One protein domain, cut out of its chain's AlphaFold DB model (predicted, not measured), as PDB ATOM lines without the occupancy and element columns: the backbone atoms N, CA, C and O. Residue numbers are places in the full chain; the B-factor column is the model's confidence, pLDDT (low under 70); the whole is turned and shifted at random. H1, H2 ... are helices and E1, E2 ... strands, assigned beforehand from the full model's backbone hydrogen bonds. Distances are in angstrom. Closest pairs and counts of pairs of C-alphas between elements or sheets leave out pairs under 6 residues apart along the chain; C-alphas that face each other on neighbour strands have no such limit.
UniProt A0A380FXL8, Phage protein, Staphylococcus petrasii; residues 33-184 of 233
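AT A GLANCE: This is residues 33 to 184 of the 233 residues of the protein "Phage protein" of Staphylococcus petrasii (UniProt A0A380FXL8). One long helix, H3, lies over one face of a twisted six-stranded sheet, making two layers; no named helix covers the opposite face. Two short helices, H1 and H2, sit by the E1 edge of the sheet. The printed part has 152 residues, with three named helices and six named strands in the order H1 H2 E1 E2 E3 H3 E4 E5 E6. The sheet is mixed, order E1, E2, E3, E4, E5, E6, and the class is mixed, helices and strands. The whole is compact, with a radius of gyration of the C-alphas of 17.3 A, and a rod in outline, spanning 57 by 28 by 23 A.

HOW THE PARTS SIT: The sheet has E1, residues 50 to 54, and E6, residues 168 to 174, as edge strands, with E2, residues 62 to 69, E3, residues 74 to 81, E4, residues 141 to 149, and E5, residues 154 to 162, as inner strands. E1 E2 E3 and E4 E5 E6 are meanders, each strand the antiparallel neighbour of the one before, and each step is a hairpin. Within hydrogen-bond range are N 52 and O 64 at 2.8 A, N 65 and O 78 at 2.8 A, N 144 and O 159 at 2.8 A, and N 158 and O 171 at 2.9 A. E3 and E4 are parallel at 18 degrees, with N 77 and O 145 at 2.9 A. With H3, residues 91 to 124, they form a strand-helix-strand unit, two parallel neighbour strands joined through a helix, with a left-handed crossover. H3 is over E3, E4 and E5 at a height over the sheet of 7.9 A. It runs along the strands, but only just, at 29 degrees to E3 on the local plane. The closest C-alphas of H3 and E4 are those of Ser 109 and Val 145, 5.9 A apart. H1, residues 33 to 39, touches residues 91 to 95 of H3, with the closest C-alphas, Leu 34 and Phe 91, 6.6 A apart. H1 and H2, residues 42 to 45, only graze the sheet. Every O i to N i+4 pair is within hydrogen-bond range in H1 and H3; H2 is too short for such a pair.

IN THESE COORDINATES: H1 begins at C-alpha 33, (35.052, 19.758, 23.892). H3 measures 48.8 A, from C-alpha 91 at (38.376, 21.485, 32.538) to C-alpha 124. E4 and E5 measure 25.8 A and 25.9 A. E6 ends at C-alpha 174, (31.613, 15.523, 54.661).

THE WHOLE: The farthest C-alphas, Glu 33 and Gly 126, are 57.6 A apart. The printed part has no cut. The link H3 to E4 is long. Mean pLDDT of the printed part is 85.0, with 15 residues under 70, among them 53 to 58.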
ATOM      1  N   GLU A  33      33.594  19.662  23.607       68.75
ATOM      2  CA  GLU A  33      35.052  19.758  23.892       68.75
ATOM      3  C   GLU A  33      35.425  19.286  25.310       68.75
ATOM      4  O   GLU A  33      36.512  18.754  25.529       68.75
ATOM      5  N   LEU A  34      34.532  19.476  26.287       71.88
ATOM      6  CA  LEU A  34      34.724  19.001  27.657       71.88
ATOM      7  C   LEU A  34      34.693  17.467  27.738       71.88
ATOM      8  O   LEU A  34      35.511  16.883  28.442       71.88
ATOM      9  N   TYR A  35      33.804  16.813  26.985       70.88
ATOM     10  CA  TYR A  35      33.734  15.353  26.916       70.88
ATOM     11  C   TYR A  35      35.008  14.751  26.334       70.88
ATOM     12  O   TYR A  35      35.584  13.842  26.932       70.88
ATOM     13  N   GLU A  36      35.472  15.284  25.200       72.75
ATOM     14  CA  GLU A  36      36.713  14.823  24.573       72.75
ATOM     15  C   GLU A  36      37.905  14.971  25.525       72.75
ATOM     16  O   GLU A  36      38.730  14.065  25.618       72.75
ATOM     17  N   LYS A  37      37.979  16.082  26.269       79.00
ATOM     18  CA  LYS A  37      39.047  16.310  27.250       79.00
ATOM     19  C   LYS A  37      38.976  15.341  28.430       79.00
ATOM     20  O   LYS A  37      40.018  14.817  28.807       79.00
ATOM     21  N   LEU A  38      37.787  15.074  28.981       77.94
ATOM     22  CA  LEU A  38      37.597  14.127  30.090       77.94
ATOM     23  C   LEU A  38      37.965  12.692  29.685       77.94
ATOM     24  O   LEU A  38      38.706  12.031  30.405       77.94
ATOM     25  N   HIS A  39      37.526  12.238  28.508       73.62
ATOM     26  CA  HIS A  39      37.869  10.909  27.983       73.62
ATOM     27  C   HIS A  39      39.306  10.805  27.444       73.62
ATOM     28  O   HIS A  39      39.791   9.710  27.186       73.62
ATOM     29  N   ALA A  40      40.017  11.925  27.278       79.12
ATOM     30  CA  ALA A  40      41.438  11.923  26.941       79.12
ATOM     31  C   ALA A  40      42.360  11.831  28.174       79.12
ATOM     32  O   ALA A  40      43.579  11.721  27.997       79.12
ATOM     33  N   VAL A  41      41.817  11.875  29.403       79.81
ATOM     34  CA  VAL A  41      42.587  11.723  30.649       79.81
ATOM     35  C   VAL A  41      42.992  10.262  30.824       79.81
ATOM     36  O   VAL A  41      42.338   9.468  31.501       79.81
ATOM     37  N   LYS A  42      44.114   9.908  30.199       69.56
ATOM     38  CA  LYS A  42      44.671   8.555  30.248       69.56
ATOM     39  C   LYS A  42      44.975   8.091  31.661       69.56
ATOM     40  O   LYS A  42      44.915   6.902  31.913       69.56
ATOM     41  N   GLU A  43      45.288   8.993  32.586       72.62
ATOM     42  CA  GLU A  43      45.601   8.636  33.970       72.62
ATOM     43  C   GLU A  43      44.420   7.992  34.707       72.62
ATOM     44  O   GLU A  43      44.642   7.264  35.673       72.62
ATOM     45  N   TRP A  44      43.182   8.246  34.270       72.75
ATOM     46  CA  TRP A  44      41.994   7.614  34.841       72.75
ATOM     47  C   TRP A  44      41.750   6.233  34.228       72.75
ATOM     48  O   TRP A  44      41.580   5.292  34.991       72.75
ATOM     49  N   GLU A  45      41.847   6.100  32.894       58.81
ATOM     50  CA  GLU A  45      41.650   4.832  32.157       58.81
ATOM     51  C   GLU A  45      42.826   3.838  32.277       58.81
ATOM     52  O   GLU A  45      42.631   2.626  32.268       58.81
ATOM     53  N   GLU A  46      44.066   4.328  32.357       55.72
ATOM     54  CA  GLU A  46      45.246   3.528  32.731       55.72
ATOM     55  C   GLU A  46      45.306   3.320  34.258       55.72
ATOM     56  O   GLU A  46      46.004   2.424  34.740       55.72
ATOM     57  N   GLY A  47      44.577   4.153  35.009       56.03
ATOM     58  CA  GLY A  47      44.270   3.968  36.420       56.03
ATOM     59  C   GLY A  47      43.194   2.903  36.615       56.03
ATOM     60  O   GLY A  47      42.528   2.476  35.684       56.03
ATOM     61  N   GLU A  48      43.010   2.427  37.844       69.94
ATOM     62  CA  GLU A  48      42.055   1.350  38.141       69.94
ATOM     63  C   GLU A  48      40.567   1.746  37.939       69.94
ATOM     64  O   GLU A  48      39.710   1.006  38.416       69.94
ATOM     65  N   PHE A  49      40.245   2.896  37.323       78.19
ATOM     66  CA  PHE A  49      38.898   3.474  37.249       78.19
ATOM     67  C   PHE A  49      38.334   3.509  35.819       78.19
ATOM     68  O   PHE A  49      38.903   4.121  34.920       78.19
ATOM     69  N   ASP A  50      37.137   2.958  35.641       77.19
ATOM     70  CA  ASP A  50      36.366   3.048  34.403       77.19
ATOM     71  C   ASP A  50      35.514   4.330  34.393       77.19
ATOM     72  O   ASP A  50      34.668   4.524  35.271       77.19
ATOM     73  N   LEU A  51      35.710   5.200  33.394       78.00
ATOM     74  CA  LEU A  51      34.963   6.455  33.236       78.00
ATOM     75  C   LEU A  51      33.629   6.254  32.506       78.00
ATOM     76  O   LEU A  51      33.573   5.781  31.369       78.00
ATOM     77  N   GLN A  52      32.557   6.743  33.122       77.69
ATOM     78  CA  GLN A  52      31.256   6.979  32.507       77.69
ATOM     79  C   GLN A  52      30.885   8.453  32.690       77.69
ATOM     80  O   GLN A  52      30.756   8.936  33.812       77.69
ATOM     81  N   ALA A  53      30.699   9.183  31.591       69.56
ATOM     82  CA  ALA A  53      30.277  10.579  31.630       69.56
ATOM     83  C   ALA A  53      29.002  10.785  30.805       69.56
ATOM     84  O   ALA A  53      28.874  10.278  29.691       69.56
ATOM     85  N   THR A  54      28.051  11.541  31.352       66.19
ATOM     86  CA  THR A  54      26.781  11.878  30.693       66.19
ATOM     87  C   THR A  54      26.430  13.348  30.895       66.19
ATOM     88  O   THR A  54      27.042  14.055  31.695       66.19
ATOM     89  N   GLY A  55      25.450  13.820  30.125       60.03
ATOM     90  CA  GLY A  55      24.876  15.146  30.305       60.03
ATOM     91  C   GLY A  55      25.759  16.317  29.900       60.03
ATOM     92  O   GLY A  55      25.541  17.410  30.389       60.03
ATOM     93  N   LEU A  56      26.726  16.091  29.012       63.50
ATOM     94  CA  LEU A  56      27.835  17.006  28.766       63.50
ATOM     95  C   LEU A  56      27.421  18.209  27.917       63.50
ATOM     96  O   LEU A  56      27.344  18.145  26.688       63.50
ATOM     97  N   ASN A  57      27.189  19.328  28.589       69.69
ATOM     98  CA  ASN A  57      27.411  20.641  28.003       69.69
ATOM     99  C   ASN A  57      28.557  21.332  28.760       69.69
ATOM    100  O   ASN A  57      29.241  20.718  29.577       69.69
ATOM    101  N   ASP A  58      28.835  22.592  28.448       69.56
ATOM    102  CA  ASP A  58      29.926  23.326  29.079       69.56
ATOM    103  C   ASP A  58      29.667  23.660  30.557       69.56
ATOM    104  O   ASP A  58      30.586  24.129  31.203       69.56
ATOM    105  N   LYS A  59      28.476  23.411  31.119       78.69
ATOM    106  CA  LYS A  59      28.069  23.797  32.490       78.69
ATOM    107  C   LYS A  59      27.621  22.615  33.341       78.69
ATOM    108  O   LYS A  59      27.906  22.533  34.538       78.69
ATOM    109  N   GLU A  60      26.886  21.717  32.713       79.81
ATOM    110  CA  GLU A  60      26.229  20.569  33.303       79.81
ATOM    111  C   GLU A  60      26.943  19.305  32.829       79.81
ATOM    112  O   GLU A  60      27.185  19.124  31.638       79.81
ATOM    113  N   VAL A  61      27.335  18.462  33.779       80.56
ATOM    114  CA  VAL A  61      27.964  17.170  33.540       80.56
ATOM    115  C   VAL A  61      27.664  16.246  34.708       80.56
ATOM    116  O   VAL A  61      27.626  16.655  35.873       80.56
ATOM    117  N   HIS A  62      27.508  14.972  34.385       83.25
ATOM    118  CA  HIS A  62      27.534  13.898  35.350       83.25
ATOM    119  C   HIS A  62      28.710  12.967  35.048       83.25
ATOM    120  O   HIS A  62      28.797  12.419  33.951       83.25
ATOM    121  N   ILE A  63      29.618  12.813  36.010       86.00
ATOM    122  CA  ILE A  63      30.808  11.962  35.916       86.00
ATOM    123  C   ILE A  63      30.684  10.856  36.953       86.00
ATOM    124  O   ILE A  63      30.461  11.134  38.132       86.00
ATOM    125  N   GLN A  64      30.884   9.622  36.515       87.00
ATOM    126  CA  GLN A  64      31.013   8.445  37.352       87.00
ATOM    127  C   GLN A  64      32.306   7.716  36.980       87.00
ATOM    128  O   GLN A  64      32.567   7.445  35.811       87.00
ATOM    129  N   LEU A  65      33.125   7.420  37.980       87.50
ATOM    130  CA  LEU A  65      34.343   6.630  37.852       87.50
ATOM    131  C   LEU A  65      34.234   5.452  38.813       87.50
ATOM    132  O   LEU A  65      34.109   5.663  40.022       87.50
ATOM    133  N   ASP A  66      34.302   4.230  38.297       85.12
ATOM    134  CA  ASP A  66      34.200   3.001  39.087       85.12
ATOM    135  C   ASP A  66      35.514   2.219  39.055       85.12
ATOM    136  O   ASP A  66      36.029   1.910  37.989       85.12
ATOM    137  N   SER A  67      36.029   1.839  40.222       84.31
ATOM    138  CA  SER A  67      37.213   0.992  40.367       84.31
ATOM    139  C   SER A  67      36.910  -0.215  41.260       84.31
ATOM    140  O   SER A  67      36.923  -0.114  42.496       84.31
ATOM    141  N   PRO A  68      36.570  -1.372  40.665       75.56
ATOM    142  CA  PRO A  68      36.335  -2.598  41.413       75.56
ATOM    143  C   PRO A  68      37.645  -3.357  41.684       75.56
ATOM    144  O   PRO A  68      38.331  -3.786  40.760       75.56
ATOM    145  N   SER A  69      37.946  -3.649  42.953       74.12
ATOM    146  CA  SER A  69      38.930  -4.680  43.311       74.12
ATOM    147  C   SER A  69      38.218  -6.005  43.586       74.12
ATOM    148  O   SER A  69      37.704  -6.240  44.682       74.12
ATOM    149  N   HIS A  70      38.186  -6.893  42.586       60.78
ATOM    150  CA  HIS A  70      37.533  -8.203  42.715       60.78
ATOM    151  C   HIS A  70      38.178  -9.106  43.774       60.78
ATOM    152  O   HIS A  70      37.458  -9.809  44.480       60.78
ATOM    153  N   GLU A  71      39.507  -9.083  43.911       63.84
ATOM    154  CA  GLU A  71      40.211  -9.889  44.921       63.84
ATOM    155  C   GLU A  71      40.025  -9.333  46.339       63.84
ATOM    156  O   GLU A  71      39.921 -10.108  47.287       63.84
ATOM    157  N   GLY A  72      39.942  -8.005  46.487       64.94
ATOM    158  CA  GLY A  72      39.785  -7.350  47.787       64.94
ATOM    159  C   GLY A  72      38.338  -7.182  48.260       64.94
ATOM    160  O   GLY A  72      38.133  -6.847  49.421       64.94
ATOM    161  N   LYS A  73      37.337  -7.366  47.382       83.38
ATOM    162  CA  LYS A  73      35.930  -6.966  47.620       83.38
ATOM    163  C   LYS A  73      35.786  -5.507  48.073       83.38
ATOM    164  O   LYS A  73      34.857  -5.152  48.799       83.38
ATOM    165  N   VAL A  74      36.712  -4.665  47.616       88.00
ATOM    166  CA  VAL A  74      36.726  -3.222  47.850       88.00
ATOM    167  C   VAL A  74      36.362  -2.533  46.542       88.00
ATOM    168  O   VAL A  74      37.085  -2.640  45.552       88.00
ATOM    169  N   PHE A  75      35.237  -1.831  46.535       90.75
ATOM    170  CA  PHE A  75      34.764  -1.036  45.411       90.75
ATOM    171  C   PHE A  75      34.996   0.436  45.713       90.75
ATOM    172  O   PHE A  75      34.612   0.935  46.771       90.75
ATOM    173  N   ARG A  76      35.628   1.130  44.778       91.31
ATOM    174  CA  ARG A  76      35.934   2.553  44.875       91.31
ATOM    175  C   ARG A  76      35.163   3.290  43.803       91.31
ATOM    176  O   ARG A  76      35.138   2.839  42.663       91.31
ATOM    177  N   ARG A  77      34.524   4.397  44.162       93.38
ATOM    178  CA  ARG A  77      33.691   5.163  43.235       93.38
ATOM    179  C   ARG A  77      33.886   6.655  43.407       93.38
ATOM    180  O   ARG A  77      34.011   7.137  44.529       93.38
ATOM    181  N   VAL A  78      33.868   7.390  42.307       92.69
ATOM    182  CA  VAL A  78      33.802   8.853  42.304       92.69
ATOM    183  C   VAL A  78      32.594   9.261  41.482       92.69
ATOM    184  O   VAL A  78      32.424   8.799  40.357       92.69
ATOM    185  N   GLN A  79      31.759  10.122  42.050       93.00
ATOM    186  CA  GLN A  79      30.549  10.626  41.427       93.00
ATOM    187  C   GLN A  79      30.509  12.150  41.542       93.00
ATOM    188  O   GLN A  79      30.433  12.697  42.641       93.00
ATOM    189  N   TYR A  80      30.519  12.836  40.405       91.75
ATOM    190  CA  TYR A  80      30.348  14.282  40.321       91.75
ATOM    191  C   TYR A  80      29.093  14.620  39.517       91.75
ATOM    192  O   TYR A  80      28.812  14.012  38.482       91.75
ATOM    193  N   ASN A  81      28.315  15.579  40.004       89.81
ATOM    194  CA  ASN A  81      27.091  16.025  39.355       89.81
ATOM    195  C   ASN A  81      26.969  17.553  39.426       89.81
ATOM    196  O   ASN A  81      26.731  18.111  40.497       89.81
ATOM    197  N   SER A  82      27.091  18.228  38.285       87.44
ATOM    198  CA  SER A  82      26.943  19.685  38.201       87.44
ATOM    199  C   SER A  82      25.586  20.149  37.666       87.44
ATOM    200  O   SER A  82      25.457  21.312  37.285       87.44
ATOM    201  N   TYR A  83      24.562  19.292  37.611       81.31
ATOM    202  CA  TYR A  83      23.241  19.723  37.140       81.31
ATOM    203  C   TYR A  83      22.703  20.916  37.937       81.31
ATOM    204  O   TYR A  83      22.751  20.937  39.167       81.31
ATOM    205  N   GLY A  84      22.172  21.911  37.221       75.75
ATOM    206  CA  GLY A  84      21.755  23.190  37.793       75.75
ATOM    207  C   GLY A  84      22.870  24.236  37.908       75.75
ATOM    208  O   GLY A  84      22.602  25.349  38.373       75.75
ATOM    209  N   ASN A  85      24.094  23.923  37.473       81.56
ATOM    210  CA  ASN A  85      25.177  24.893  37.384       81.56
ATOM    211  C   ASN A  85      24.921  25.909  36.255       81.56
ATOM    212  O   ASN A  85      24.514  25.570  35.146       81.56
ATOM    213  N   ASN A  86      25.171  27.187  36.544       80.00
ATOM    214  CA  ASN A  86      24.896  28.286  35.615       80.00
ATOM    215  C   ASN A  86      26.154  28.795  34.896       80.00
ATOM    216  O   ASN A  86      26.034  29.501  33.884       80.00
ATOM    217  N   GLU A  87      27.337  28.433  35.395       83.88
ATOM    218  CA  GLU A  87      28.634  28.878  34.887       83.88
ATOM    219  C   GLU A  87      29.356  27.750  34.139       83.88
ATOM    220  O   GLU A  87      29.218  26.588  34.522       83.88
ATOM    221  N   PRO A  88      30.114  28.057  33.072       83.62
ATOM    222  CA  PRO A  88      30.927  27.052  32.404       83.62
ATOM    223  C   PRO A  88      31.943  26.403  33.351       83.62
ATOM    224  O   PRO A  88      32.584  27.074  34.157       83.62
ATOM    225  N   LEU A  89      32.089  25.090  33.237       83.81
ATOM    226  CA  LEU A  89      33.074  24.285  33.932       83.81
ATOM    227  C   LEU A  89      34.420  24.396  33.224       83.81
ATOM    228  O   LEU A  89      34.578  24.018  32.061       83.81
ATOM    229  N   GLU A  90      35.418  24.852  33.968       88.62
ATOM    230  CA  GLU A  90      36.804  24.840  33.520       88.62
ATOM    231  C   GLU A  90      37.387  23.432  33.680       88.62
ATOM    232  O   GLU A  90      37.414  22.873  34.779       88.62
ATOM    233  N   PHE A  91      37.873  22.861  32.573       87.38
ATOM    234  CA  PHE A  91      38.376  21.485  32.538       87.38
ATOM    235  C   PHE A  91      39.465  21.222  33.586       87.38
ATOM    236  O   PHE A  91      39.385  20.224  34.291       87.38
ATOM    237  N   GLU A  92      40.452  22.112  33.720       90.62
ATOM    238  CA  GLU A  92      41.564  21.913  34.663       90.62
ATOM    239  C   GLU A  92      41.082  21.897  36.121       90.62
ATOM    240  O   GLU A  92      41.502  21.048  36.902       90.62
ATOM    241  N   THR A  93      40.143  22.778  36.475       90.56
ATOM    242  CA  THR A  93      39.547  22.823  37.819       90.56
ATOM    243  C   THR A  93      38.715  21.576  38.101       90.56
ATOM    244  O   THR A  93      38.822  20.989  39.176       90.56
ATOM    245  N   LEU A  94      37.910  21.139  37.127       90.25
ATOM    246  CA  LEU A  94      37.129  19.910  37.244       90.25
ATOM    247  C   LEU A  94      38.039  18.685  37.373       90.25
ATOM    248  O   LEU A  94      37.804  17.831  38.225       90.25
ATOM    249  N   LYS A  95      39.098  18.610  36.566       90.44
ATOM    250  CA  LYS A  95      40.069  17.518  36.614       90.44
ATOM    251  C   LYS A  95      40.763  17.453  37.975       90.44
ATOM    252  O   LYS A  95      40.832  16.374  38.554       90.44
ATOM    253  N   GLU A  96      41.236  18.583  38.499       92.00
ATOM    254  CA  GLU A  96      41.889  18.641  39.812       92.00
ATOM    255  C   GLU A  96      40.947  18.191  40.939       92.00
ATOM    256  O   GLU A  96      41.349  17.425  41.819       92.00
ATOM    257  N   LEU A  97      39.680  18.607  40.878       92.75
ATOM    258  CA  LEU A  97      38.649  18.167  41.813       92.75
ATOM    259  C   LEU A  97      38.443  16.647  41.754       92.75
ATOM    260  O   LEU A  97      38.482  15.985  42.790       92.75
ATOM    261  N   ILE A  98      38.272  16.081  40.556       92.12
ATOM    262  CA  ILE A  98      38.116  14.632  40.371       92.12
ATOM    263  C   ILE A  98      39.363  13.878  40.855       92.12
ATOM    264  O   ILE A  98      39.233  12.894  41.582       92.12
ATOM    265  N   ASP A  99      40.569  14.364  40.549       91.12
ATOM    266  CA  ASP A  99      41.825  13.773  41.026       91.12
ATOM    267  C   ASP A  99      41.902  13.758  42.563       91.12
ATOM    268  O   ASP A  99      42.384  12.792  43.164       91.12
ATOM    269  N   ASN A 100      41.421  14.812  43.225       92.75
ATOM    270  CA  ASN A 100      41.353  14.861  44.684       92.75
ATOM    271  C   ASN A 100      40.291  13.912  45.245       92.75
ATOM    272  O   ASN A 100      40.573  13.214  46.220       92.75
ATOM    273  N   MET A 101      39.124  13.804  44.606       93.94
ATOM    274  CA  MET A 101      38.105  12.820  44.981       93.94
ATOM    275  C   MET A 101      38.638  11.385  44.857       93.94
ATOM    276  O   MET A 101      38.470  10.598  45.788       93.94
ATOM    277  N   ILE A 102      39.361  11.055  43.778       91.44
ATOM    278  CA  ILE A 102      40.020   9.748  43.602       91.44
ATOM    279  C   ILE A 102      41.004   9.481  44.749       91.44
ATOM    280  O   ILE A 102      40.983   8.403  45.349       91.44
ATOM    281  N   LYS A 103      41.852  10.460  45.103       90.00
ATOM    282  CA  LYS A 103      42.787  10.326  46.236       90.00
ATOM    283  C   LYS A 103      42.046  10.078  47.548       90.00
ATOM    284  O   LYS A 103      42.435   9.174  48.287       90.00
ATOM    285  N   SER A 104      40.986  10.838  47.819       92.06
ATOM    286  CA  SER A 104      40.164  10.684  49.022       92.06
ATOM    287  C   SER A 104      39.551   9.291  49.109       92.06
ATOM    288  O   SER A 104      39.653   8.652  50.152       92.06
ATOM    289  N   VAL A 105      38.999   8.771  48.009       92.69
ATOM    290  CA  VAL A 105      38.427   7.416  47.953       92.69
ATOM    291  C   VAL A 105      39.496   6.350  48.161       92.69
ATOM    292  O   VAL A 105      39.286   5.420  48.936       92.69
ATOM    293  N   ASN A 106      40.656   6.485  47.518       89.56
ATOM    294  CA  ASN A 106      41.752   5.533  47.676       89.56
ATOM    295  C   ASN A 106      42.231   5.474  49.130       89.56
ATOM    296  O   ASN A 106      42.297   4.387  49.706       89.56
ATOM    297  N   VAL A 107      42.490   6.630  49.747       89.38
ATOM    298  CA  VAL A 107      42.918   6.709  51.151       89.38
ATOM    299  C   VAL A 107      41.830   6.179  52.086       89.38
ATOM    300  O   VAL A 107      42.115   5.310  52.908       89.38
ATOM    301  N   ALA A 108      40.582   6.628  51.928       92.31
ATOM    302  CA  ALA A 108      39.468   6.158  52.746       92.31
ATOM    303  C   ALA A 108      39.258   4.647  52.618       92.31
ATOM    304  O   ALA A 108      38.995   3.995  53.617       92.31
ATOM    305  N   SER A 109      39.422   4.073  51.423       91.62
ATOM    306  CA  SER A 109      39.259   2.632  51.209       91.62
ATOM    307  C   SER A 109      40.287   1.792  51.959       91.62
ATOM    308  O   SER A 109      39.918   0.764  52.516       91.62
ATOM    309  N   ILE A 110      41.546   2.238  52.018       90.00
ATOM    310  CA  ILE A 110      42.613   1.538  52.744       90.00
ATOM    311  C   ILE A 110      42.302   1.565  54.240       90.00
ATOM    312  O   ILE A 110      42.243   0.526  54.886       90.00
ATOM    313  N   ILE A 111      42.018   2.756  54.764       91.75
ATOM    314  CA  ILE A 111      41.787   2.971  56.195       91.75
ATOM    315  C   ILE A 111      40.505   2.279  56.652       91.75
ATOM    316  O   ILE A 111      40.486   1.625  57.693       91.75
ATOM    317  N   ALA A 112      39.436   2.376  55.860       92.88
ATOM    318  CA  ALA A 112      38.185   1.705  56.165       92.88
ATOM    319  C   ALA A 112      38.341   0.184  56.133       92.88
ATOM    320  O   ALA A 112      37.825  -0.490  57.022       92.88
ATOM    321  N   PHE A 113      39.074  -0.358  55.157       90.88
ATOM    322  CA  PHE A 113      39.343  -1.790  55.091       90.88
ATOM    323  C   PHE A 113      40.134  -2.271  56.311       90.88
ATOM    324  O   PHE A 113      39.681  -3.185  56.999       90.88
ATOM    325  N   ASP A 114      41.250  -1.613  56.636       90.25
ATOM    326  CA  ASP A 114      42.071  -1.952  57.803       90.25
ATOM    327  C   ASP A 114      41.244  -1.894  59.097       90.25
ATOM    328  O   ASP A 114      41.285  -2.822  59.911       90.25
ATOM    329  N   LYS A 115      40.413  -0.854  59.251       93.44
ATOM    330  CA  LYS A 115      39.561  -0.694  60.432       93.44
ATOM    331  C   LYS A 115      38.477  -1.766  60.534       93.44
ATOM    332  O   LYS A 115      38.194  -2.252  61.629       93.44
ATOM    333  N   VAL A 116      37.876  -2.161  59.411       91.88
ATOM    334  CA  VAL A 116      36.919  -3.275  59.367       91.88
ATOM    335  C   VAL A 116      37.592  -4.572  59.811       91.88
ATOM    336  O   VAL A 116      37.029  -5.285  60.641       91.88
ATOM    337  N   ILE A 117      38.790  -4.877  59.304       89.69
ATOM    338  CA  ILE A 117      39.522  -6.091  59.691       89.69
ATOM    339  C   ILE A 117      39.841  -6.080  61.192       89.69
ATOM    340  O   ILE A 117      39.534  -7.063  61.867       89.69
ATOM    341  N   GLU A 118      40.340  -4.962  61.730       92.56
ATOM    342  CA  GLU A 118      40.596  -4.784  63.169       92.56
ATOM    343  C   GLU A 118      39.338  -5.070  64.013       92.56
ATOM    344  O   GLU A 118      39.386  -5.814  64.996       92.56
ATOM    345  N   ILE A 119      38.186  -4.514  63.621       93.31
ATOM    346  CA  ILE A 119      36.915  -4.712  64.332       93.31
ATOM    347  C   ILE A 119      36.465  -6.176  64.261       93.31
ATOM    348  O   ILE A 119      36.043  -6.739  65.273       93.31
ATOM    349  N   LEU A 120      36.565  -6.814  63.091       90.62
ATOM    350  CA  LEU A 120      36.181  -8.216  62.916       90.62
ATOM    351  C   LEU A 120      37.084  -9.167  63.713       90.62
ATOM    352  O   LEU A 120      36.597 -10.169  64.242       90.62
ATOM    353  N   GLU A 121      38.377  -8.871  63.828       91.81
ATOM    354  CA  GLU A 121      39.294  -9.602  64.708       91.81
ATOM    355  C   GLU A 121      38.916  -9.415  66.180       91.81
ATOM    356  O   GLU A 121      38.734 -10.405  66.890       91.81
ATOM    357  N   ALA A 122      38.664  -8.178  66.615       92.88
ATOM    358  CA  ALA A 122      38.218  -7.899  67.977       92.88
ATOM    359  C   ALA A 122      36.900  -8.621  68.325       92.88
ATOM    360  O   ALA A 122      36.753  -9.149  69.429       92.88
ATOM    361  N   ILE A 123      35.947  -8.696  67.387       90.81
ATOM    362  CA  ILE A 123      34.704  -9.468  67.548       90.81
ATOM    363  C   ILE A 123      35.009 -10.960  67.745       90.81
ATOM    364  O   ILE A 123      34.448 -11.580  68.650       90.81
ATOM    365  N   LYS A 124      35.910 -11.540  66.939       89.00
ATOM    366  CA  LYS A 124      36.326 -12.951  67.072       89.00
ATOM    367  C   LYS A 124      36.993 -13.232  68.420       89.00
ATOM    368  O   LYS A 124      36.814 -14.316  68.971       89.00
ATOM    369  N   GLU A 125      37.720 -12.259  68.961       92.31
ATOM    370  CA  GLU A 125      38.339 -12.321  70.292       92.31
ATOM    371  C   GLU A 125      37.348 -12.075  71.446       92.31
ATOM    372  O   GLU A 125      37.724 -12.156  72.615       92.31
ATOM    373  N   GLY A 126      36.069 -11.822  71.144       89.44
ATOM    374  CA  GLY A 126      35.014 -11.645  72.140       89.44
ATOM    375  C   GLY A 126      34.914 -10.226  72.703       89.44
ATOM    376  O   GLY A 126      34.399 -10.045  73.805       89.44
ATOM    377  N   ASN A 127      35.394  -9.210  71.977       90.12
ATOM    378  CA  ASN A 127      35.264  -7.820  72.398       90.12
ATOM    379  C   ASN A 127      33.787  -7.393  72.432       90.12
ATOM    380  O   ASN A 127      33.132  -7.215  71.403       90.12
ATOM    381  N   GLU A 128      33.264  -7.180  73.639       88.38
ATOM    382  CA  GLU A 128      31.855  -6.855  73.847       88.38
ATOM    383  C   GLU A 128      31.457  -5.462  73.339       88.38
ATOM    384  O   GLU A 128      30.259  -5.217  73.198       88.38
ATOM    385  N   LYS A 129      32.414  -4.578  73.010       89.81
ATOM    386  CA  LYS A 129      32.148  -3.233  72.467       89.81
ATOM    387  C   LYS A 129      31.346  -3.272  71.160       89.81
ATOM    388  O   LYS A 129      30.550  -2.363  70.913       89.81
ATOM    389  N   TYR A 130      31.551  -4.306  70.346       90.50
ATOM    390  CA  TYR A 130      31.030  -4.381  68.984       90.50
ATOM    391  C   TYR A 130      29.865  -5.368  68.833       90.50
ATOM    392  O   TYR A 130      29.795  -6.395  69.515       90.50
ATOM    393  N   ILE A 131      28.940  -5.038  67.935       87.56
ATOM    394  CA  ILE A 131      27.852  -5.870  67.425       87.56
ATOM    395  C   ILE A 131      28.475  -6.941  66.525       87.56
ATOM    396  O   ILE A 131      29.075  -6.632  65.498       87.56
ATOM    397  N   SER A 132      28.362  -8.205  66.931       84.94
ATOM    398  CA  SER A 132      29.093  -9.320  66.317       84.94
ATOM    399  C   SER A 132      28.421  -9.929  65.086       84.94
ATOM    400  O   SER A 132      29.035 -10.731  64.394       84.94
ATOM    401  N   ASP A 133      27.155  -9.603  64.849       83.38
ATOM    402  CA  ASP A 133      26.263 -10.220  63.861       83.38
ATOM    403  C   ASP A 133      25.925  -9.298  62.678       83.38
ATOM    404  O   ASP A 133      25.182  -9.702  61.793       83.38
ATOM    405  N   ARG A 134      26.527  -8.100  62.604       82.56
ATOM    406  CA  ARG A 134      26.417  -7.193  61.442       82.56
ATOM    407  C   ARG A 134      26.905  -7.804  60.137       82.56
ATOM    408  O   ARG A 134      26.451  -7.423  59.066       82.56
ATOM    409  N   VAL A 135      27.902  -8.675  60.236       81.25
ATOM    410  CA  VAL A 135      28.533  -9.323  59.095       81.25
ATOM    411  C   VAL A 135      28.712 -10.786  59.451       81.25
ATOM    412  O   VAL A 135      29.388 -11.129  60.421       81.25
ATOM    413  N   THR A 136      28.128 -11.651  58.632       79.06
ATOM    414  CA  THR A 136      28.119 -13.102  58.817       79.06
ATOM    415  C   THR A 136      29.542 -13.666  58.840       79.06
ATOM    416  O   THR A 136      29.859 -14.538  59.648       79.06
ATOM    417  N   SER A 137      30.419 -13.180  57.953       79.69
ATOM    418  CA  SER A 137      31.861 -13.447  57.992       79.69
ATOM    419  C   SER A 137      32.641 -12.414  57.174       79.69
ATOM    420  O   SER A 137      32.108 -11.824  56.237       79.69
ATOM    421  N   SER A 138      33.937 -12.258  57.465       78.75
ATOM    422  CA  SER A 138      34.850 -11.417  56.672       78.75
ATOM    423  C   SER A 138      34.889 -11.800  55.188       78.75
ATOM    424  O   SER A 138      35.136 -10.956  54.341       78.75
ATOM    425  N   GLU A 139      34.626 -13.069  54.863       83.94
ATOM    426  CA  GLU A 139      34.584 -13.552  53.480       83.94
ATOM    427  C   GLU A 139      33.348 -13.069  52.718       83.94
ATOM    428  O   GLU A 139      33.387 -13.036  51.495       83.94
ATOM    429  N   ASN A 140      32.264 -12.695  53.404       86.44
ATOM    430  CA  ASN A 140      31.029 -12.192  52.788       86.44
ATOM    431  C   ASN A 140      30.956 -10.662  52.791       86.44
ATOM    432  O   ASN A 140      29.934 -10.101  52.411       86.44
ATOM    433  N   LEU A 141      32.007  -9.984  53.248       89.62
ATOM    434  CA  LEU A 141      32.030  -8.536  53.333       89.62
ATOM    435  C   LEU A 141      32.389  -7.920  51.983       89.62
ATOM    436  O   LEU A 141      33.392  -8.281  51.368       89.62
ATOM    437  N   VAL A 142      31.597  -6.936  51.572       92.19
ATOM    438  CA  VAL A 142      31.915  -6.021  50.479       92.19
ATOM    439  C   VAL A 142      31.996  -4.608  51.039       92.19
ATOM    440  O   VAL A 142      31.026  -4.100  51.603       92.19
ATOM    441  N   LEU A 143      33.149  -3.970  50.861       92.94
ATOM    442  CA  LEU A 143      33.367  -2.570  51.205       92.94
ATOM    443  C   LEU A 143      33.191  -1.725  49.945       92.94
ATOM    444  O   LEU A 143      33.852  -1.962  48.940       92.94
ATOM    445  N   THR A 144      32.324  -0.722  49.990       94.56
ATOM    446  CA  THR A 144      32.199   0.299  48.948       94.56
ATOM    447  C   THR A 144      32.553   1.653  49.541       94.56
ATOM    448  O   THR A 144      31.990   2.047  50.559       94.56
ATOM    449  N   VAL A 145      33.479   2.367  48.911       94.56
ATOM    450  CA  VAL A 145      33.848   3.737  49.273       94.56
ATOM    451  C   VAL A 145      33.591   4.630  48.074       94.56
ATOM    452  O   VAL A 145      34.151   4.409  47.001       94.56
ATOM    453  N   GLN A 146      32.732   5.624  48.257       95.25
ATOM    454  CA  GLN A 146      32.246   6.477  47.186       95.25
ATOM    455  C   GLN A 146      32.411   7.946  47.558       95.25
ATOM    456  O   GLN A 146      31.821   8.395  48.532       95.25
ATOM    457  N   ALA A 147      33.189   8.709  46.792       95.25
ATOM    458  CA  ALA A 147      33.152  10.165  46.880       95.25
ATOM    459  C   ALA A 147      32.019  10.682  46.001       95.25
ATOM    460  O   ALA A 147      32.021  10.457  44.793       95.25
ATOM    461  N   GLU A 148      31.083  11.398  46.602       94.75
ATOM    462  CA  GLU A 148      29.980  12.062  45.924       94.75
ATOM    463  C   GLU A 148      30.155  13.563  46.047       94.75
ATOM    464  O   GLU A 148      30.509  14.081  47.111       94.75
ATOM    465  N   ARG A 149      29.894  14.277  44.959       93.12
ATOM    466  CA  ARG A 149      29.886  15.730  44.976       93.12
ATOM    467  C   ARG A 149      28.844  16.278  44.025       93.12
ATOM    468  O   ARG A 149      28.777  15.878  42.861       93.12
ATOM    469  N   ASN A 150      28.065  17.225  44.526       87.69
ATOM    470  CA  ASN A 150      27.213  18.065  43.705       87.69
ATOM    471  C   ASN A 150      27.687  19.527  43.766       87.69
ATOM    472  O   ASN A 150      28.782  19.830  44.239       87.69
ATOM    473  N   MET A 151      26.884  20.449  43.238       77.94
ATOM    474  CA  MET A 151      27.225  21.875  43.212       77.94
ATOM    475  C   MET A 151      27.246  22.564  44.592       77.94
ATOM    476  O   MET A 151      27.772  23.669  44.699       77.94
ATOM    477  N   TYR A 152      26.664  21.957  45.628       77.69
ATOM    478  CA  TYR A 152      26.490  22.546  46.961       77.69
ATOM    479  C   TYR A 152      27.305  21.835  48.036       77.69
ATOM    480  O   TYR A 152      27.838  22.488  48.930       77.69
ATOM    481  N   ASP A 153      27.369  20.510  47.970       85.69
ATOM    482  CA  ASP A 153      27.983  19.677  48.987       85.69
ATOM    483  C   ASP A 153      28.810  18.542  48.376       85.69
ATOM    484  O   ASP A 153      28.771  18.241  47.177       85.69
ATOM    485  N   GLY A 154      29.623  17.942  49.235       91.12
ATOM    486  CA  GLY A 154      30.383  16.755  48.917       91.12
ATOM    487  C   GLY A 154      30.540  15.881  50.147       91.12
ATOM    488  O   GLY A 154      30.588  16.361  51.282       91.12
ATOM    489  N   ALA A 155      30.653  14.581  49.918       93.31
ATOM    490  CA  ALA A 155      30.863  13.600  50.965       93.31
ATOM    491  C   ALA A 155      31.644  12.392  50.442       93.31
ATOM    492  O   ALA A 155      31.672  12.114  49.247       93.31
ATOM    493  N   VAL A 156      32.258  11.650  51.355       94.00
ATOM    494  CA  VAL A 156      32.695  10.277  51.126       94.00
ATOM    495  C   VAL A 156      31.762   9.357  51.893       94.00
ATOM    496  O   VAL A 156      31.677   9.414  53.119       94.00
ATOM    497  N   VAL A 157      31.047   8.519  51.160       93.62
ATOM    498  CA  VAL A 157      30.157   7.489  51.679       93.62
ATOM    499  C   VAL A 157      30.940   6.191  51.804       93.62
ATOM    500  O   VAL A 157      31.586   5.744  50.855       93.62
ATOM    501  N   ILE A 158      30.876   5.576  52.979       94.38
ATOM    502  CA  ILE A 158      31.456   4.263  53.252       94.38
ATOM    503  C   ILE A 158      30.298   3.314  53.502       94.38
ATOM    504  O   ILE A 158      29.548   3.504  54.455       94.38
ATOM    505  N   ALA A 159      30.166   2.294  52.662       93.62
ATOM    506  CA  ALA A 159      29.135   1.279  52.759       93.62
ATOM    507  C   ALA A 159      29.753  -0.111  52.939       93.62
ATOM    508  O   ALA A 159      30.617  -0.534  52.172       93.62
ATOM    509  N   ILE A 160      29.275  -0.842  53.939       93.19
ATOM    510  CA  ILE A 160      29.632  -2.227  54.222       93.19
ATOM    511  C   ILE A 160      28.406  -3.075  53.919       93.19
ATOM    512  O   ILE A 160      27.343  -2.869  54.504       93.19
ATOM    513  N   THR A 161      28.549  -4.006  52.986       92.19
ATOM    514  CA  THR A 161      27.475  -4.912  52.572       92.19
ATOM    515  C   THR A 161      27.847  -6.338  52.945       92.19
ATOM    516  O   THR A 161      28.945  -6.791  52.624       92.19
ATOM    517  N   ASP A 162      26.933  -7.052  53.595       90.12
ATOM    518  CA  ASP A 162      27.038  -8.500  53.755       90.12
ATOM    519  C   ASP A 162      26.406  -9.175  52.529       90.12
ATOM    520  O   ASP A 162      25.213  -9.047  52.255       90.12
ATOM    521  N   GLU A 163      27.207  -9.894  51.748       89.06
ATOM    522  CA  GLU A 163      26.747 -10.524  50.515       89.06
ATOM    523  C   GLU A 163      25.764 -11.677  50.724       89.06
ATOM    524  O   GLU A 163      25.040 -12.006  49.777       89.06
ATOM    525  N   ASN A 164      25.713 -12.287  51.909       88.81
ATOM    526  CA  ASN A 164      24.749 -13.341  52.210       88.81
ATOM    527  C   ASN A 164      23.383 -12.757  52.559       88.81
ATOM    528  O   ASN A 164      22.378 -13.205  52.004       88.81
ATOM    529  N   THR A 165      23.334 -11.767  53.453       88.00
ATOM    530  CA  THR A 165      22.062 -11.156  53.880       88.00
ATOM    531  C   THR A 165      21.575 -10.078  52.913       88.00
ATOM    532  O   THR A 165      20.382  -9.788  52.874       88.00
ATOM    533  N   LYS A 166      22.479  -9.526  52.091       87.75
ATOM    534  CA  LYS A 166      22.278  -8.337  51.245       87.75
ATOM    535  C   LYS A 166      21.983  -7.064  52.037       87.75
ATOM    536  O   LYS A 166      21.563  -6.068  51.450       87.75
ATOM    537  N   GLU A 167      22.223  -7.080  53.343       88.00
ATOM    538  CA  GLU A 167      22.113  -5.889  54.172       88.00
ATOM    539  C   GLU A 167      23.303  -4.970  53.936       88.00
ATOM    540  O   GLU A 167      24.443  -5.420  53.798       88.00
ATOM    541  N   GLN A 168      23.018  -3.672  53.893       89.56
ATOM    542  CA  GLN A 168      24.005  -2.629  53.689       89.56
ATOM    543  C   GLN A 168      23.936  -1.623  54.832       89.56
ATOM    544  O   GLN A 168      22.870  -1.108  55.176       89.56
ATOM    545  N   TYR A 169      25.104  -1.313  55.375       89.69
ATOM    546  CA  TYR A 169      25.305  -0.320  56.415       89.69
ATOM    547  C   TYR A 169      26.207   0.768  55.860       89.69
ATOM    548  O   TYR A 169      27.312   0.465  55.423       89.69
ATOM    549  N   GLN A 170      25.748   2.017  55.853       90.19
ATOM    550  CA  GLN A 170      26.517   3.112  55.274       90.19
ATOM    551  C   GLN A 170      26.525   4.362  56.137       90.19
ATOM    552  O   GLN A 170      25.470   4.776  56.618       90.19
ATOM    553  N   ASP A 171      27.688   4.995  56.245       89.25
ATOM    554  CA  ASP A 171      27.844   6.321  56.837       89.25
ATOM    555  C   ASP A 171      28.533   7.279  55.854       89.25
ATOM    556  O   ASP A 171      29.127   6.854  54.859       89.25
ATOM    557  N   SER A 172      28.415   8.578  56.108       88.56
ATOM    558  CA  SER A 172      28.869   9.642  55.213       88.56
ATOM    559  C   SER A 172      29.755  10.637  55.949       88.56
ATOM    560  O   SER A 172      29.360  11.176  56.980       88.56
ATOM    561  N   ILE A 173      30.914  10.932  55.374       90.12
ATOM    562  CA  ILE A 173      31.886  11.892  55.897       90.12
ATOM    563  C   ILE A 173      31.855  13.118  54.987       90.12
ATOM    564  O   ILE A 173      32.077  12.957  53.788       90.12
ATOM    565  N   PRO A 174      31.595  14.329  55.498       90.06
ATOM    566  CA  PRO A 174      31.613  15.523  54.661       90.06
ATOM    567  C   PRO A 174      33.008  15.734  54.056       90.06
ATOM    568  O   PRO A 174      34.018  15.551  54.739       90.06
ATOM    569  N   SER A 175      33.059  16.120  52.780       90.94
ATOM    570  CA  SER A 175      34.291  16.557  52.119       90.94
ATOM    571  C   SER A 175      34.326  18.079  51.983       90.94
ATOM    572  O   SER A 175      33.287  18.740  51.940       90.94
ATOM    573  N   ASP A 176      35.531  18.648  51.959       89.50
ATOM    574  CA  ASP A 176      35.715  20.083  51.742       89.50
ATOM    575  C   ASP A 176      35.460  20.481  50.279       89.50
ATOM    576  O   ASP A 176      35.125  19.653  49.430       89.50
ATOM    577  N   GLU A 177      35.602  21.766  49.955       89.06
ATOM    578  CA  GLU A 177      35.349  22.274  48.603       89.06
ATOM    579  C   GLU A 177      36.268  21.675  47.524       89.06
ATOM    580  O   GLU A 177      35.905  21.630  46.349       89.06
ATOM    581  N   GLU A 178      37.427  21.159  47.925       88.31
ATOM    582  CA  GLU A 178      38.413  20.542  47.042       88.31
ATOM    583  C   GLU A 178      38.262  19.012  46.968       88.31
ATOM    584  O   GLU A 178      39.075  18.342  46.329       88.31
ATOM    585  N   GLY A 179      37.233  18.447  47.613       85.06
ATOM    586  CA  GLY A 179      36.970  17.007  47.639       85.06
ATOM    587  C   GLY A 179      37.879  16.229  48.594       85.06
ATOM    588  O   GLY A 179      38.020  15.010  48.448       85.06
ATOM    589  N   ARG A 180      38.513  16.901  49.561       87.75
ATOM    590  CA  ARG A 180      39.355  16.276  50.591       87.75
ATOM    591  C   ARG A 180      38.524  15.885  51.807       87.75
ATOM    592  O   ARG A 180      37.467  16.454  52.066       87.75
ATOM    593  N   ILE A 181      39.030  14.926  52.573       87.88
ATOM    594  CA  ILE A 181      38.386  14.411  53.785       87.88
ATOM    595  C   ILE A 181      39.340  14.428  54.976       87.88
ATOM    596  O   ILE A 181      40.559  14.336  54.811       87.88
ATOM    597  N   ASP A 182      38.770  14.484  56.177       87.62
ATOM    598  CA  ASP A 182      39.502  14.198  57.407       87.62
ATOM    599  C   ASP A 182      39.585  12.682  57.618       87.62
ATOM    600  O   ASP A 182      38.579  11.985  57.773       87.62
ATOM    601  N   ILE A 183      40.814  12.176  57.623       82.69
ATOM    602  CA  ILE A 183      41.123  10.758  57.778       82.69
ATOM    603  C   ILE A 183      40.643  10.217  59.132       82.69
ATOM    604  O   ILE A 183      40.160   9.086  59.195       82.69
ATOM    605  N   GLU A 184      40.710  11.008  60.205       85.12
ATOM    606  CA  GLU A 184      40.266  10.550  61.529       85.12
ATOM    607  C   GLU A 184      38.760  10.269  61.566       85.12
ATOM    608  O   GLU A 184      38.282   9.494  62.399       85.12
TER     609      GLU A 184